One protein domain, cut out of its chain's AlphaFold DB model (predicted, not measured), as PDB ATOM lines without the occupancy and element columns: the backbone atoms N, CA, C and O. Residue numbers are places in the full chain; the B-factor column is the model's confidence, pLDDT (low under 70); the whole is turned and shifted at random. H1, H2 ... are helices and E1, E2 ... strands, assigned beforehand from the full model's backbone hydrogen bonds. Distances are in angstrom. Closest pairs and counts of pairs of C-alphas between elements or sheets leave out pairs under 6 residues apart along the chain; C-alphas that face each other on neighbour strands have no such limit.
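What this domain is: This is residues 22 to 113 of the 114 residues of the protein "GH10 domain-containing protein" of Biomphalaria glabrata (UniProt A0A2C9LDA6). A small, strongly twisted sheet of three parallel strands, E1 E2 E3 in order, has helices H3 and H4 over one face and no named helix over the other. The short helices H1 and H2 follow E1 beyond one end of the sheet, and a long loop after E3 brings H5 back to H4. The printed part has 92 residues, with five named helices and three named strands, E1 H1 H2 H3 E2 H4 E3 H5 along the chain, of mixed class. It is compact, with a radius of gyration of the C-alphas of 13.4 A and spans of 41 by 31 by 20 A.

Where its parts are: Find C-alpha 23 at (-128.760, -108.167, -24.267); from there E1 runs to residue 28, 13.2 A. Then come H1, residues 30 to 33, H2, residues 35 to 40, H3, residues 45 to 56, 16.4 A, and E2, residues 61 to 66, 16.3 A. H4, residues 73 to 88, 22.2 A, begins at (-137.754, -113.100, 0.843). E3, residues 93 to 98, spans 14.7 A, and H5, residues 110 to 113, ends at (-139.945, -107.940, -7.273).

How they stand to each other: Look at N 26 and O 63, 2.8 A, between E1 and E2, and N 97 and O 64, 2.7 A, between E2 and E3. Two strand-helix-strand units, parallel neighbour strands with helices between, are E1, H1 H2 H3, E2 and E2, H4, E3, the latter with a right-handed crossover. H3 and H4 make two layers with the sheet, helices on one face, at heights of 9.3 A and 10.6 A. H1 only grazes the sheet; H2 touches H3 only at the corner, C-alphas 37 and 45 closest at 6.1 A. H5 touches H4 with C-alphas 112 and 76 closest, 6.6 A. In H2, H3 and H4 every O i to N i+4 pair is within hydrogen-bond range; H1 and H5 are too short for one.

The domain as a whole: The C-alphas of Ala 55 and Phe 105, the two farthest apart, are 41.9 A apart. The printed part has no cut; the link from E3 to H5 is long. Confidence is under 70 at residues 105 to 106, 108, 110 and 112 to 113.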
ATOM      1  N   SER A  22    -128.977-108.592 -28.440       85.06
ATOM      2  CA  SER A  22    -130.025-107.747 -27.858       85.06
ATOM      3  C   SER A  22    -129.740-107.393 -26.399       85.06
ATOM      4  O   SER A  22    -130.169-106.347 -25.915       85.06
ATOM      5  N   HIS A  23    -129.034-108.275 -25.694       88.19
ATOM      6  CA  HIS A  23    -128.760-108.167 -24.267       88.19
ATOM      7  C   HIS A  23    -127.552-109.010 -23.839       88.19
ATOM      8  O   HIS A  23    -127.220-109.989 -24.516       88.19
ATOM      9  N   TRP A  24    -126.966-108.650 -22.696       91.12
ATOM     10  CA  TRP A  24    -125.918-109.389 -21.987       91.12
ATOM     11  C   TRP A  24    -126.260-109.548 -20.513       91.12
ATOM     12  O   TRP A  24    -126.561-108.551 -19.863       91.12
ATOM     13  N   ASP A  25    -126.064-110.742 -19.962       93.12
ATOM     14  CA  ASP A  25    -125.929-110.919 -18.516       93.12
ATOM     15  C   ASP A  25    -124.499-110.535 -18.114       93.12
ATOM     16  O   ASP A  25    -123.551-111.294 -18.318       93.12
ATOM     17  N   VAL A  26    -124.327-109.319 -17.593       92.81
ATOM     18  CA  VAL A  26    -123.005-108.762 -17.259       92.81
ATOM     19  C   VAL A  26    -122.402-109.456 -16.044       92.81
ATOM     20  O   VAL A  26    -121.196-109.698 -16.006       92.81
ATOM     21  N   TYR A  27    -123.238-109.785 -15.062       92.12
ATOM     22  CA  TYR A  27    -122.830-110.577 -13.913       92.12
ATOM     23  C   TYR A  27    -123.931-111.574 -13.565       92.12
ATOM     24  O   TYR A  27    -125.101-111.213 -13.421       92.12
ATOM     25  N   ASN A  28    -123.529-112.838 -13.489       93.44
ATOM     26  CA  ASN A  28    -124.381-113.982 -13.239       93.44
ATOM     27  C   ASN A  28    -124.090-114.532 -11.838       93.44
ATOM     28  O   ASN A  28    -122.940-114.865 -11.554       93.44
ATOM     29  N   GLU A  29    -125.134-114.675 -11.020       93.44
ATOM     30  CA  GLU A  29    -125.120-115.378  -9.724       93.44
ATOM     31  C   GLU A  29    -124.287-114.711  -8.623       93.44
ATOM     32  O   GLU A  29    -123.702-115.379  -7.764       93.44
ATOM     33  N   ASP A  30    -124.243-113.377  -8.623       91.62
ATOM     34  CA  ASP A  30    -123.468-112.630  -7.634       91.62
ATOM     35  C   ASP A  30    -123.923-112.914  -6.195       91.62
ATOM     36  O   ASP A  30    -123.080-113.146  -5.335       91.62
ATOM     37  N   LEU A  31    -125.234-113.016  -5.925       90.81
ATOM     38  CA  LEU A  31    -125.738-113.262  -4.562       90.81
ATOM     39  C   LEU A  31    -125.343-114.627  -3.983       90.81
ATOM     40  O   LEU A  31    -125.548-114.866  -2.791       90.81
ATOM     41  N   HIS A  32    -124.831-115.532  -4.817       90.31
ATOM     42  CA  HIS A  32    -124.474-116.888  -4.421       90.31
ATOM     43  C   HIS A  32    -122.965-117.103  -4.317       90.31
ATOM     44  O   HIS A  32    -122.544-117.946  -3.523       90.31
ATOM     45  N   PHE A  33    -122.159-116.365  -5.089       88.19
ATOM     46  CA  PHE A  33    -120.726-116.641  -5.201       88.19
ATOM     47  C   PHE A  33    -119.802-115.459  -4.920       88.19
ATOM     48  O   PHE A  33    -118.645-115.724  -4.609       88.19
ATOM     49  N   HIS A  34    -120.252-114.201  -5.048       85.44
ATOM     50  CA  HIS A  34    -119.444-112.990  -4.796       85.44
ATOM     51  C   HIS A  34    -118.018-113.025  -5.377       85.44
ATOM     52  O   HIS A  34    -117.070-112.484  -4.807       85.44
ATOM     53  N   MET A  35    -117.844-113.713  -6.509       87.88
ATOM     54  CA  MET A  35    -116.533-114.193  -6.935       87.88
ATOM     55  C   MET A  35    -115.576-113.032  -7.203       87.88
ATOM     56  O   MET A  35    -114.443-113.055  -6.728       87.88
ATOM     57  N   TYR A  36    -116.009-111.998  -7.920       88.06
ATOM     58  CA  TYR A  36    -115.109-110.894  -8.244       88.06
ATOM     59  C   TYR A  36    -114.822-110.005  -7.039       88.06
ATOM     60  O   TYR A  36    -113.672-109.625  -6.835       88.06
ATOM     61  N   GLU A  37    -115.822-109.701  -6.221       90.00
ATOM     62  CA  GLU A  37    -115.675-108.910  -5.001       90.00
ATOM     63  C   GLU A  37    -114.680-109.576  -4.035       90.00
ATOM     64  O   GLU A  37    -113.777-108.910  -3.527       90.00
ATOM     65  N   GLU A  38    -114.776-110.897  -3.847       91.44
ATOM     66  CA  GLU A  38    -113.863-111.659  -2.986       91.44
ATOM     67  C   GLU A  38    -112.426-111.698  -3.526       91.44
ATOM     68  O   GLU A  38    -111.472-111.570  -2.758       91.44
ATOM     69  N   HIS A  39    -112.249-111.852  -4.843       91.56
ATOM     70  CA  HIS A  39    -110.915-111.960  -5.445       91.56
ATOM     71  C   HIS A  39    -110.232-110.603  -5.650       91.56
ATOM     72  O   HIS A  39    -109.003-110.527  -5.645       91.56
ATOM     73  N   THR A  40    -111.004-109.535  -5.862       91.44
ATOM     74  CA  THR A  40    -110.474-108.188  -6.136       91.44
ATOM     75  C   THR A  40    -110.401-107.320  -4.883       91.44
ATOM     76  O   THR A  40    -109.620-106.369  -4.849       91.44
ATOM     77  N   GLY A  41    -111.199-107.629  -3.855       92.25
ATOM     78  CA  GLY A  41    -111.382-106.786  -2.673       92.25
ATOM     79  C   GLY A  41    -112.187-105.508  -2.942       92.25
ATOM     80  O   GLY A  41    -112.320-104.677  -2.041       92.25
ATOM     81  N   ASP A  42    -112.714-105.330  -4.157       90.94
ATOM     82  CA  ASP A  42    -113.497-104.164  -4.555       90.94
ATOM     83  C   ASP A  42    -114.998-104.484  -4.526       90.94
ATOM     84  O   ASP A  42    -115.550-105.093  -5.438       90.94
ATOM     85  N   TYR A  43    -115.693-104.004  -3.496       87.12
ATOM     86  CA  TYR A  43    -117.154-104.123  -3.386       87.12
ATOM     87  C   TYR A  43    -117.926-103.323  -4.456       87.12
ATOM     88  O   TYR A  43    -119.149-103.437  -4.562       87.12
ATOM     89  N   GLY A  44    -117.239-102.471  -5.224       90.56
ATOM     90  CA  GLY A  44    -117.776-101.741  -6.370       90.56
ATOM     91  C   GLY A  44    -117.519-102.416  -7.720       90.56
ATOM     92  O   GLY A  44    -117.874-101.842  -8.759       90.56
ATOM     93  N   TYR A  45    -116.932-103.619  -7.730       91.38
ATOM     94  CA  TYR A  45    -116.479-104.274  -8.955       91.38
ATOM     95  C   TYR A  45    -117.618-104.528  -9.947       91.38
ATOM     96  O   TYR A  45    -117.474-104.231 -11.134       91.38
ATOM     97  N   ILE A  46    -118.801-104.937  -9.475       93.06
ATOM     98  CA  ILE A  46    -119.987-105.057 -10.333       93.06
ATOM     99  C   ILE A  46    -120.305-103.759 -11.093       93.06
ATOM    100  O   ILE A  46    -120.564-103.781 -12.295       93.06
ATOM    101  N   GLN A  47    -120.224-102.591 -10.447       94.81
ATOM    102  CA  GLN A  47    -120.490-101.322 -11.134       94.81
ATOM    103  C   GLN A  47    -119.390-101.000 -12.147       94.81
ATOM    104  O   GLN A  47    -119.668-100.403 -13.188       94.81
ATOM    105  N   HIS A  48    -118.145-101.382 -11.845       93.56
ATOM    106  CA  HIS A  48    -117.042-101.288 -12.793       93.56
ATOM    107  C   HIS A  48    -117.300-102.160 -14.029       93.56
ATOM    108  O   HIS A  48    -117.198-101.645 -15.139       93.56
ATOM    109  N   MET A  49    -117.734-103.415 -13.861       93.31
ATOM    110  CA  MET A  49    -118.070-104.307 -14.977       93.31
ATOM    111  C   MET A  49    -119.145-103.707 -15.887       93.31
ATOM    112  O   MET A  49    -118.927-103.606 -17.092       93.31
ATOM    113  N   PHE A  50    -120.265-103.238 -15.325       94.75
ATOM    114  CA  PHE A  50    -121.338-102.622 -16.116       94.75
ATOM    115  C   PHE A  50    -120.856-101.394 -16.899       94.75
ATOM    116  O   PHE A  50    -121.115-101.297 -18.098       94.75
ATOM    117  N   ARG A  51    -120.092-100.493 -16.263       94.69
ATOM    118  CA  ARG A  51    -119.508 -99.331 -16.956       94.69
ATOM    119  C   ARG A  51    -118.571 -99.750 -18.084       94.69
ATOM    120  O   ARG A  51    -118.617 -99.156 -19.156       94.69
ATOM    121  N   THR A  52    -117.745-100.766 -17.852       92.94
ATOM    122  CA  THR A  52    -116.788-101.275 -18.839       92.94
ATOM    123  C   THR A  52    -117.495-101.906 -20.037       92.94
ATOM    124  O   THR A  52    -117.138-101.594 -21.172       92.94
ATOM    125  N   VAL A  53    -118.527-102.731 -19.814       90.69
ATOM    126  CA  VAL A  53    -119.329-103.313 -20.907       90.69
ATOM    127  C   VAL A  53    -120.052-102.213 -21.680       90.69
ATOM    128  O   VAL A  53    -119.956-102.170 -22.903       90.69
ATOM    129  N   HIS A  54    -120.722-101.291 -20.983       90.06
ATOM    130  CA  HIS A  54    -121.493-100.224 -21.625       90.06
ATOM    131  C   HIS A  54    -120.614 -99.275 -22.452       90.06
ATOM    132  O   HIS A  54    -121.024 -98.813 -23.514       90.06
ATOM    133  N   ALA A  55    -119.391 -98.998 -21.986       89.69
ATOM    134  CA  ALA A  55    -118.420 -98.200 -22.729       89.69
ATOM    135  C   ALA A  55    -117.870 -98.930 -23.967       89.69
ATOM    136  O   ALA A  55    -117.528 -98.275 -24.949       89.69
ATOM    137  N   ALA A  56    -117.773-100.262 -23.919       87.50
ATOM    138  CA  ALA A  56    -117.294-101.077 -25.033       87.50
ATOM    139  C   ALA A  56    -118.366-101.276 -26.120       87.50
ATOM    140  O   ALA A  56    -118.052-101.177 -27.304       87.50
ATOM    141  N   ASP A  57    -119.620-101.523 -25.731       83.94
ATOM    142  CA  ASP A  57    -120.771-101.564 -26.638       83.94
ATOM    143  C   ASP A  57    -122.041-101.075 -25.921       83.94
ATOM    144  O   ASP A  57    -122.600-101.790 -25.084       83.94
ATOM    145  N   PRO A  58    -122.534 -99.867 -26.251       87.25
ATOM    146  CA  PRO A  58    -123.746 -99.322 -25.654       87.25
ATOM    147  C   PRO A  58    -125.036 -99.875 -26.287       87.25
ATOM    148  O   PRO A  58    -126.124 -99.476 -25.872       87.25
ATOM    149  N   THR A  59    -124.948-100.735 -27.311       88.31
ATOM    150  CA  THR A  59    -126.113-101.247 -28.056       88.31
ATOM    151  C   THR A  59    -126.961-102.262 -27.272       88.31
ATOM    152  O   THR A  59    -128.181-102.079 -27.219       88.31
ATOM    153  N   PRO A  60    -126.395-103.351 -26.711       89.62
ATOM    154  CA  PRO A  60    -127.168-104.353 -25.987       89.62
ATOM    155  C   PRO A  60    -127.639-103.831 -24.629       89.62
ATOM    156  O   PRO A  60    -126.933-103.103 -23.932       89.62
ATOM    157  N   LEU A  61    -128.818-104.284 -24.205       92.38
ATOM    158  CA  LEU A  61    -129.279-104.077 -22.835       92.38
ATOM    159  C   LEU A  61    -128.422-104.893 -21.858       92.38
ATOM    160  O   LEU A  61    -128.165-106.074 -22.079       92.38
ATOM    161  N   LEU A  62    -128.011-104.280 -20.752       94.56
ATOM    162  CA  LEU A  62    -127.195-104.954 -19.743       94.56
ATOM    163  C   LEU A  62    -128.067-105.485 -18.612       94.56
ATOM    164  O   LEU A  62    -128.858-104.741 -18.030       94.56
ATOM    165  N   PHE A  63    -127.909-106.762 -18.300       95.88
ATOM    166  CA  PHE A  63    -128.685-107.490 -17.315       95.88
ATOM    167  C   PHE A  63    -127.805-107.932 -16.150       95.88
ATOM    168  O   PHE A  63    -126.635-108.283 -16.302       95.88
ATOM    169  N   LEU A  64    -128.408-107.900 -14.970       94.81
ATOM    170  CA  LEU A  64    -127.998-108.687 -13.814       94.81
ATOM    171  C   LEU A  64    -128.839-109.967 -13.821       94.81
ATOM    172  O   LEU A  64    -130.033-109.859 -14.086       94.81
ATOM    173  N   ASN A  65    -128.273-111.142 -13.539       95.81
ATOM    174  CA  ASN A  65    -129.023-112.401 -13.575       95.81
ATOM    175  C   ASN A  65    -128.673-113.315 -12.395       95.81
ATOM    176  O   ASN A  65    -127.500-113.475 -12.065       95.81
ATOM    177  N   ASP A  66    -129.680-113.929 -11.770       94.88
ATOM    178  CA  ASP A  66    -129.480-114.800 -10.606       94.88
ATOM    179  C   ASP A  66    -130.613-115.843 -10.446       94.88
ATOM    180  O   ASP A  66    -131.705-115.697 -11.015       94.88
ATOM    181  N   TYR A  67    -130.364-116.909  -9.675       92.50
ATOM    182  CA  TYR A  67    -131.325-117.982  -9.382       92.50
ATOM    183  C   TYR A  67    -131.862-117.921  -7.950       92.50
ATOM    184  O   TYR A  67    -131.323-117.231  -7.100       92.50
ATOM    185  N   ASN A  68    -132.962-118.629  -7.654       88.69
ATOM    186  CA  ASN A  68    -133.533-118.735  -6.300       88.69
ATOM    187  C   ASN A  68    -133.809-117.377  -5.587       88.69
ATOM    188  O   ASN A  68    -133.995-117.313  -4.373       88.69
ATOM    189  N   ILE A  69    -133.920-116.288  -6.352       88.00
ATOM    190  CA  ILE A  69    -134.113-114.920  -5.846       88.00
ATOM    191  C   ILE A  69    -135.567-114.535  -5.575       88.00
ATOM    192  O   ILE A  69    -135.801-113.551  -4.887       88.00
ATOM    193  N   VAL A  70    -136.549-115.283  -6.081       85.56
ATOM    194  CA  VAL A  70    -137.994-115.008  -5.874       85.56
ATOM    195  C   VAL A  70    -138.718-116.091  -5.075       85.56
ATOM    196  O   VAL A  70    -139.934-116.054  -4.921       85.56
ATOM    197  N   ALA A  71    -137.964-117.061  -4.558       82.06
ATOM    198  CA  ALA A  71    -138.473-118.138  -3.713       82.06
ATOM    199  C   ALA A  71    -138.241-117.876  -2.212       82.06
ATOM    200  O   ALA A  71    -138.816-118.550  -1.362       82.06
ATOM    201  N   GLN A  72    -137.378-116.914  -1.867       79.31
ATOM    202  CA  GLN A  72    -136.985-116.611  -0.491       79.31
ATOM    203  C   GLN A  72    -136.884-115.099  -0.293       79.31
ATOM    204  O   GLN A  72    -136.066-114.445  -0.935       79.31
ATOM    205  N   GLY A  73    -137.662-114.551   0.645       83.69
ATOM    206  CA  GLY A  73    -137.754-113.100   0.843       83.69
ATOM    207  C   GLY A  73    -136.420-112.413   1.155       83.69
ATOM    208  O   GLY A  73    -136.201-111.290   0.714       83.69
ATOM    209  N   SER A  74    -135.491-113.081   1.848       88.06
ATOM    210  CA  SER A  74    -134.146-112.538   2.101       88.06
ATOM    211  C   SER A  74    -133.346-112.348   0.811       88.06
ATOM    212  O   SER A  74    -132.772-111.279   0.607       88.06
ATOM    213  N   TYR A  75    -133.350-113.346  -0.076       89.75
ATOM    214  CA  TYR A  75    -132.708-113.250  -1.387       89.75
ATOM    215  C   TYR A  75    -133.409-112.227  -2.276       89.75
ATOM    216  O   TYR A  75    -132.733-111.459  -2.955       89.75
ATOM    217  N   THR A  76    -134.741-112.136  -2.217       91.00
ATOM    218  CA  THR A  76    -135.469-111.126  -2.992       91.00
ATOM    219  C   THR A  76    -135.107-109.708  -2.567       91.00
ATOM    220  O   THR A  76    -134.830-108.860  -3.414       91.00
ATOM    221  N   LEU A  77    -135.043-109.444  -1.258       92.69
ATOM    222  CA  LEU A  77    -134.637-108.141  -0.728       92.69
ATOM    223  C   LEU A  77    -133.172-107.819  -1.054       92.69
ATOM    224  O   LEU A  77    -132.858-106.673  -1.381       92.69
ATOM    225  N   ALA A  78    -132.282-108.814  -0.996       93.12
ATOM    226  CA  ALA A  78    -130.884-108.648  -1.385       93.12
ATOM    227  C   ALA A  78    -130.756-108.293  -2.875       93.12
ATOM    228  O   ALA A  78    -130.070-107.327  -3.219       93.12
ATOM    229  N   TYR A  79    -131.490-109.001  -3.739       94.81
ATOM    230  CA  TYR A  79    -131.515-108.740  -5.175       94.81
ATOM    231  C   TYR A  79    -132.077-107.351  -5.482       94.81
ATOM    232  O   TYR A  79    -131.457-106.572  -6.202       94.81
ATOM    233  N   LEU A  80    -133.186-106.969  -4.840       94.56
ATOM    234  CA  LEU A  80    -133.758-105.628  -4.963       94.56
ATOM    235  C   LEU A  80    -132.766-104.538  -4.528       94.56
ATOM    236  O   LEU A  80    -132.618-103.527  -5.218       94.56
ATOM    237  N   SER A  81    -132.049-104.744  -3.418       94.75
ATOM    238  CA  SER A  81    -131.021-103.804  -2.952       94.75
ATOM    239  C   SER A  81    -129.896-103.643  -3.976       94.75
ATOM    240  O   SER A  81    -129.465-102.523  -4.259       94.75
ATOM    241  N   GLN A  82    -129.436-104.743  -4.572       94.25
ATOM    242  CA  GLN A  82    -128.407-104.716  -5.607       94.25
ATOM    243  C   GLN A  82    -128.873-103.976  -6.867       94.25
ATOM    244  O   GLN A  82    -128.159-103.103  -7.368       94.25
ATOM    245  N   ILE A  83    -130.100-104.240  -7.320       95.50
ATOM    246  CA  ILE A  83    -130.722-103.540  -8.451       95.50
ATOM    247  C   ILE A  83    -130.779-102.035  -8.183       95.50
ATOM    248  O   ILE A  83    -130.380-101.232  -9.028       95.50
ATOM    249  N   GLN A  84    -131.238-101.631  -6.996       95.94
ATOM    250  CA  GLN A  84    -131.320-100.221  -6.618       95.94
ATOM    251  C   GLN A  84    -129.942 -99.548  -6.610       95.94
ATOM    252  O   GLN A  84    -129.819 -98.427  -7.107       95.94
ATOM    253  N   LYS A  85    -128.899-100.234  -6.124       95.38
ATOM    254  CA  LYS A  85    -127.515 -99.730  -6.156       95.38
ATOM    255  C   LYS A  85    -127.017 -99.516  -7.587       95.38
ATOM    256  O   LYS A  85    -126.470 -98.455  -7.879       95.38
ATOM    257  N   LEU A  86    -127.236-100.475  -8.492       95.69
ATOM    258  CA  LEU A  86    -126.824-100.348  -9.898       95.69
ATOM    259  C   LEU A  86    -127.596 -99.241 -10.628       95.69
ATOM    260  O   LEU A  86    -126.993 -98.457 -11.363       95.69
ATOM    261  N   LYS A  87    -128.907 -99.118 -10.376       95.38
ATOM    262  CA  LYS A  87    -129.725 -98.013 -10.905       95.38
ATOM    263  C   LYS A  87    -129.224 -96.658 -10.409       95.38
ATOM    264  O   LYS A  87    -129.042 -95.752 -11.216       95.38
ATOM    265  N   ALA A  88    -128.965 -96.524  -9.107       97.00
ATOM    266  CA  ALA A  88    -128.451 -95.289  -8.515       97.00
ATOM    267  C   ALA A  88    -127.057 -94.917  -9.048       97.00
ATOM    268  O   ALA A  88    -126.751 -93.738  -9.203       97.00
ATOM    269  N   ALA A  89    -126.231 -95.914  -9.374       96.25
ATOM    270  CA  ALA A  89    -124.906 -95.716  -9.954       96.25
ATOM    271  C   ALA A  89    -124.917 -95.377 -11.460       96.25
ATOM    272  O   ALA A  89    -123.853 -95.113 -12.017       96.25
ATOM    273  N   ASN A  90    -126.088 -95.381 -12.114       95.88
ATOM    274  CA  ASN A  90    -126.279 -95.043 -13.529       95.88
ATOM    275  C   ASN A  90    -125.313 -95.779 -14.482       95.88
ATOM    276  O   ASN A  90    -124.694 -95.182 -15.360       95.88
ATOM    277  N   VAL A  91    -125.158 -97.090 -14.286       95.25
ATOM    278  CA  VAL A  91    -124.163 -97.909 -15.007       95.25
ATOM    279  C   VAL A  91    -124.675 -98.528 -16.315       95.25
ATOM    280  O   VAL A  91    -124.010 -99.387 -16.881       95.25
ATOM    281  N   GLY A  92    -125.858 -98.129 -16.788       93.38
ATOM    282  CA  GLY A  92    -126.468 -98.696 -17.998       93.38
ATOM    283  C   GLY A  92    -127.227-100.011 -17.778       93.38
ATOM    284  O   GLY A  92    -127.392-100.776 -18.723       93.38
ATOM    285  N   LEU A  93    -127.694-100.288 -16.551       95.69
ATOM    286  CA  LEU A  93    -128.564-101.438 -16.266       95.69
ATOM    287  C   LEU A  93    -129.866-101.333 -17.080       95.69
ATOM    288  O   LEU A  93    -130.685-100.447 -16.835       95.69
ATOM    289  N   GLY A  94    -130.048-102.247 -18.030       94.25
ATOM    290  CA  GLY A  94    -131.207-102.319 -18.921       94.25
ATOM    291  C   GLY A  94    -132.290-103.296 -18.460       94.25
ATOM    292  O   GLY A  94    -133.452-103.119 -18.819       94.25
ATOM    293  N   GLY A  95    -131.941-104.298 -17.652       94.38
ATOM    294  CA  GLY A  95    -132.893-105.291 -17.162       94.38
ATOM    295  C   GLY A  95    -132.341-106.170 -16.046       94.38
ATOM    296  O   GLY A  95    -131.194-106.030 -15.628       94.38
ATOM    297  N   VAL A  96    -133.189-107.062 -15.538       95.25
ATOM    298  CA  VAL A  96    -132.829-108.056 -14.520       95.25
ATOM    299  C   VAL A  96    -133.401-109.408 -14.930       95.25
ATOM    300  O   VAL A  96    -134.543-109.492 -15.382       95.25
ATOM    301  N   GLY A  97    -132.590-110.449 -14.815       94.06
ATOM    302  CA  GLY A  97    -132.933-111.829 -15.103       94.06
ATOM    303  C   GLY A  97    -133.340-112.566 -13.833       94.06
ATOM    304  O   GLY A  97    -132.828-112.297 -12.743       94.06
ATOM    305  N   ILE A  98    -134.293-113.483 -13.982       93.25
ATOM    306  CA  ILE A  98    -134.726-114.416 -12.942       93.25
ATOM    307  C   ILE A  98    -134.626-115.807 -13.557       93.25
ATOM    308  O   ILE A  98    -135.517-116.222 -14.300       93.25
ATOM    309  N   GLN A  99    -133.550-116.537 -13.257       92.38
ATOM    310  CA  GLN A  99    -133.285-117.832 -13.903       92.38
ATOM    311  C   GLN A  99    -134.371-118.881 -13.625       92.38
ATOM    312  O   GLN A  99    -134.528-119.840 -14.371       92.38
ATOM    313  N   SER A 100    -135.140-118.693 -12.551       88.88
ATOM    314  CA  SER A 100    -136.241-119.574 -12.158       88.88
ATOM    315  C   SER A 100    -135.826-120.998 -11.763       88.88
ATOM    316  O   SER A 100    -136.644-121.915 -11.781       88.88
ATOM    317  N   HIS A 101    -134.572-121.185 -11.339       84.56
ATOM    318  CA  HIS A 101    -134.163-122.382 -10.608       84.56
ATOM    319  C   HIS A 101    -134.474-122.207  -9.119       84.56
ATOM    320  O   HIS A 101    -133.936-121.314  -8.457       84.56
ATOM    321  N   TYR A 102    -135.352-123.064  -8.604       81.25
ATOM    322  CA  TYR A 102    -135.810-123.068  -7.216       81.25
ATOM    323  C   TYR A 102    -135.442-124.391  -6.545       81.25
ATOM    324  O   TYR A 102    -135.245-125.402  -7.220       81.25
ATOM    325  N   LYS A 103    -135.361-124.398  -5.212       73.44
ATOM    326  CA  LYS A 103    -135.319-125.658  -4.460       73.44
ATOM    327  C   LYS A 103    -136.680-126.355  -4.575       73.44
ATOM    328  O   LYS A 103    -137.707-125.674  -4.565       73.44
ATOM    329  N   ASP A 104    -136.669-127.685  -4.675       72.06
ATOM    330  CA  ASP A 104    -137.863-128.508  -4.900       72.06
ATOM    331  C   ASP A 104    -139.054-128.084  -4.016       72.06
ATOM    332  O   ASP A 104    -138.899-127.833  -2.819       72.06
ATOM    333  N   PHE A 105    -140.246-128.022  -4.623       66.75
ATOM    334  CA  PHE A 105    -141.535-127.670  -4.001       66.75
ATOM    335  C   PHE A 105    -141.691-126.231  -3.472       66.75
ATOM    336  O   PHE A 105    -142.603-125.975  -2.684       66.75
ATOM    337  N   THR A 106    -140.859-125.276  -3.905       68.00
ATOM    338  CA  THR A 106    -141.052-123.855  -3.563       68.00
ATOM    339  C   THR A 106    -141.730-123.101  -4.706       68.00
ATOM    340  O   THR A 106    -141.158-122.976  -5.786       68.00
ATOM    341  N   GLU A 107    -142.935-122.581  -4.462       73.62
ATOM    342  CA  GLU A 107    -143.640-121.714  -5.413       73.62
ATOM    343  C   GLU A 107    -143.010-120.309  -5.425       73.62
ATOM    344  O   GLU A 107    -142.823-119.719  -4.355       73.62
ATOM    345  N   PRO A 108    -142.670-119.749  -6.599       69.25
ATOM    346  CA  PRO A 108    -142.132-118.399  -6.694       69.25
ATOM    347  C   PRO A 108    -143.213-117.337  -6.464       69.25
ATOM    348  O   PRO A 108    -144.323-117.440  -6.987       69.25
ATOM    349  N   ASP A 109    -142.860-116.258  -5.762       74.62
ATOM    350  CA  ASP A 109    -143.728-115.090  -5.599       74.62
ATOM    351  C   ASP A 109    -143.136-113.872  -6.321       74.62
ATOM    352  O   ASP A 109    -142.255-113.165  -5.828       74.62
ATOM    353  N   LEU A 110    -143.658-113.603  -7.519       69.56
ATOM    354  CA  LEU A 110    -143.245-112.462  -8.339       69.56
ATOM    355  C   LEU A 110    -143.691-111.112  -7.761       69.56
ATOM    356  O   LEU A 110    -143.183-110.071  -8.180       69.56
ATOM    357  N   THR A 111    -144.621-111.086  -6.797       75.25
ATOM    358  CA  THR A 111    -145.042-109.827  -6.164       75.25
ATOM    359  C   THR A 111    -143.948-109.208  -5.301       75.25
ATOM    360  O   THR A 111    -144.023-108.015  -5.000       75.25
ATOM    361  N   LEU A 112    -142.914-109.987  -4.978       66.38
ATOM    362  CA  LEU A 112    -141.754-109.554  -4.213       66.38
ATOM    363  C   LEU A 112    -140.766-108.694  -5.030       66.38
ATOM    364  O   LEU A 112    -139.925-108.025  -4.437       66.38
ATOM    365  N   VAL A 113    -140.869-108.669  -6.367       60.06
ATOM    366  CA  VAL A 113    -139.945-107.940  -7.273       60.06
ATOM    367  C   VAL A 113    -140.559-106.630  -7.800       60.06
ATOM    368  O   VAL A 113    -140.390-106.275  -8.965       60.06
TER     369      VAL A 113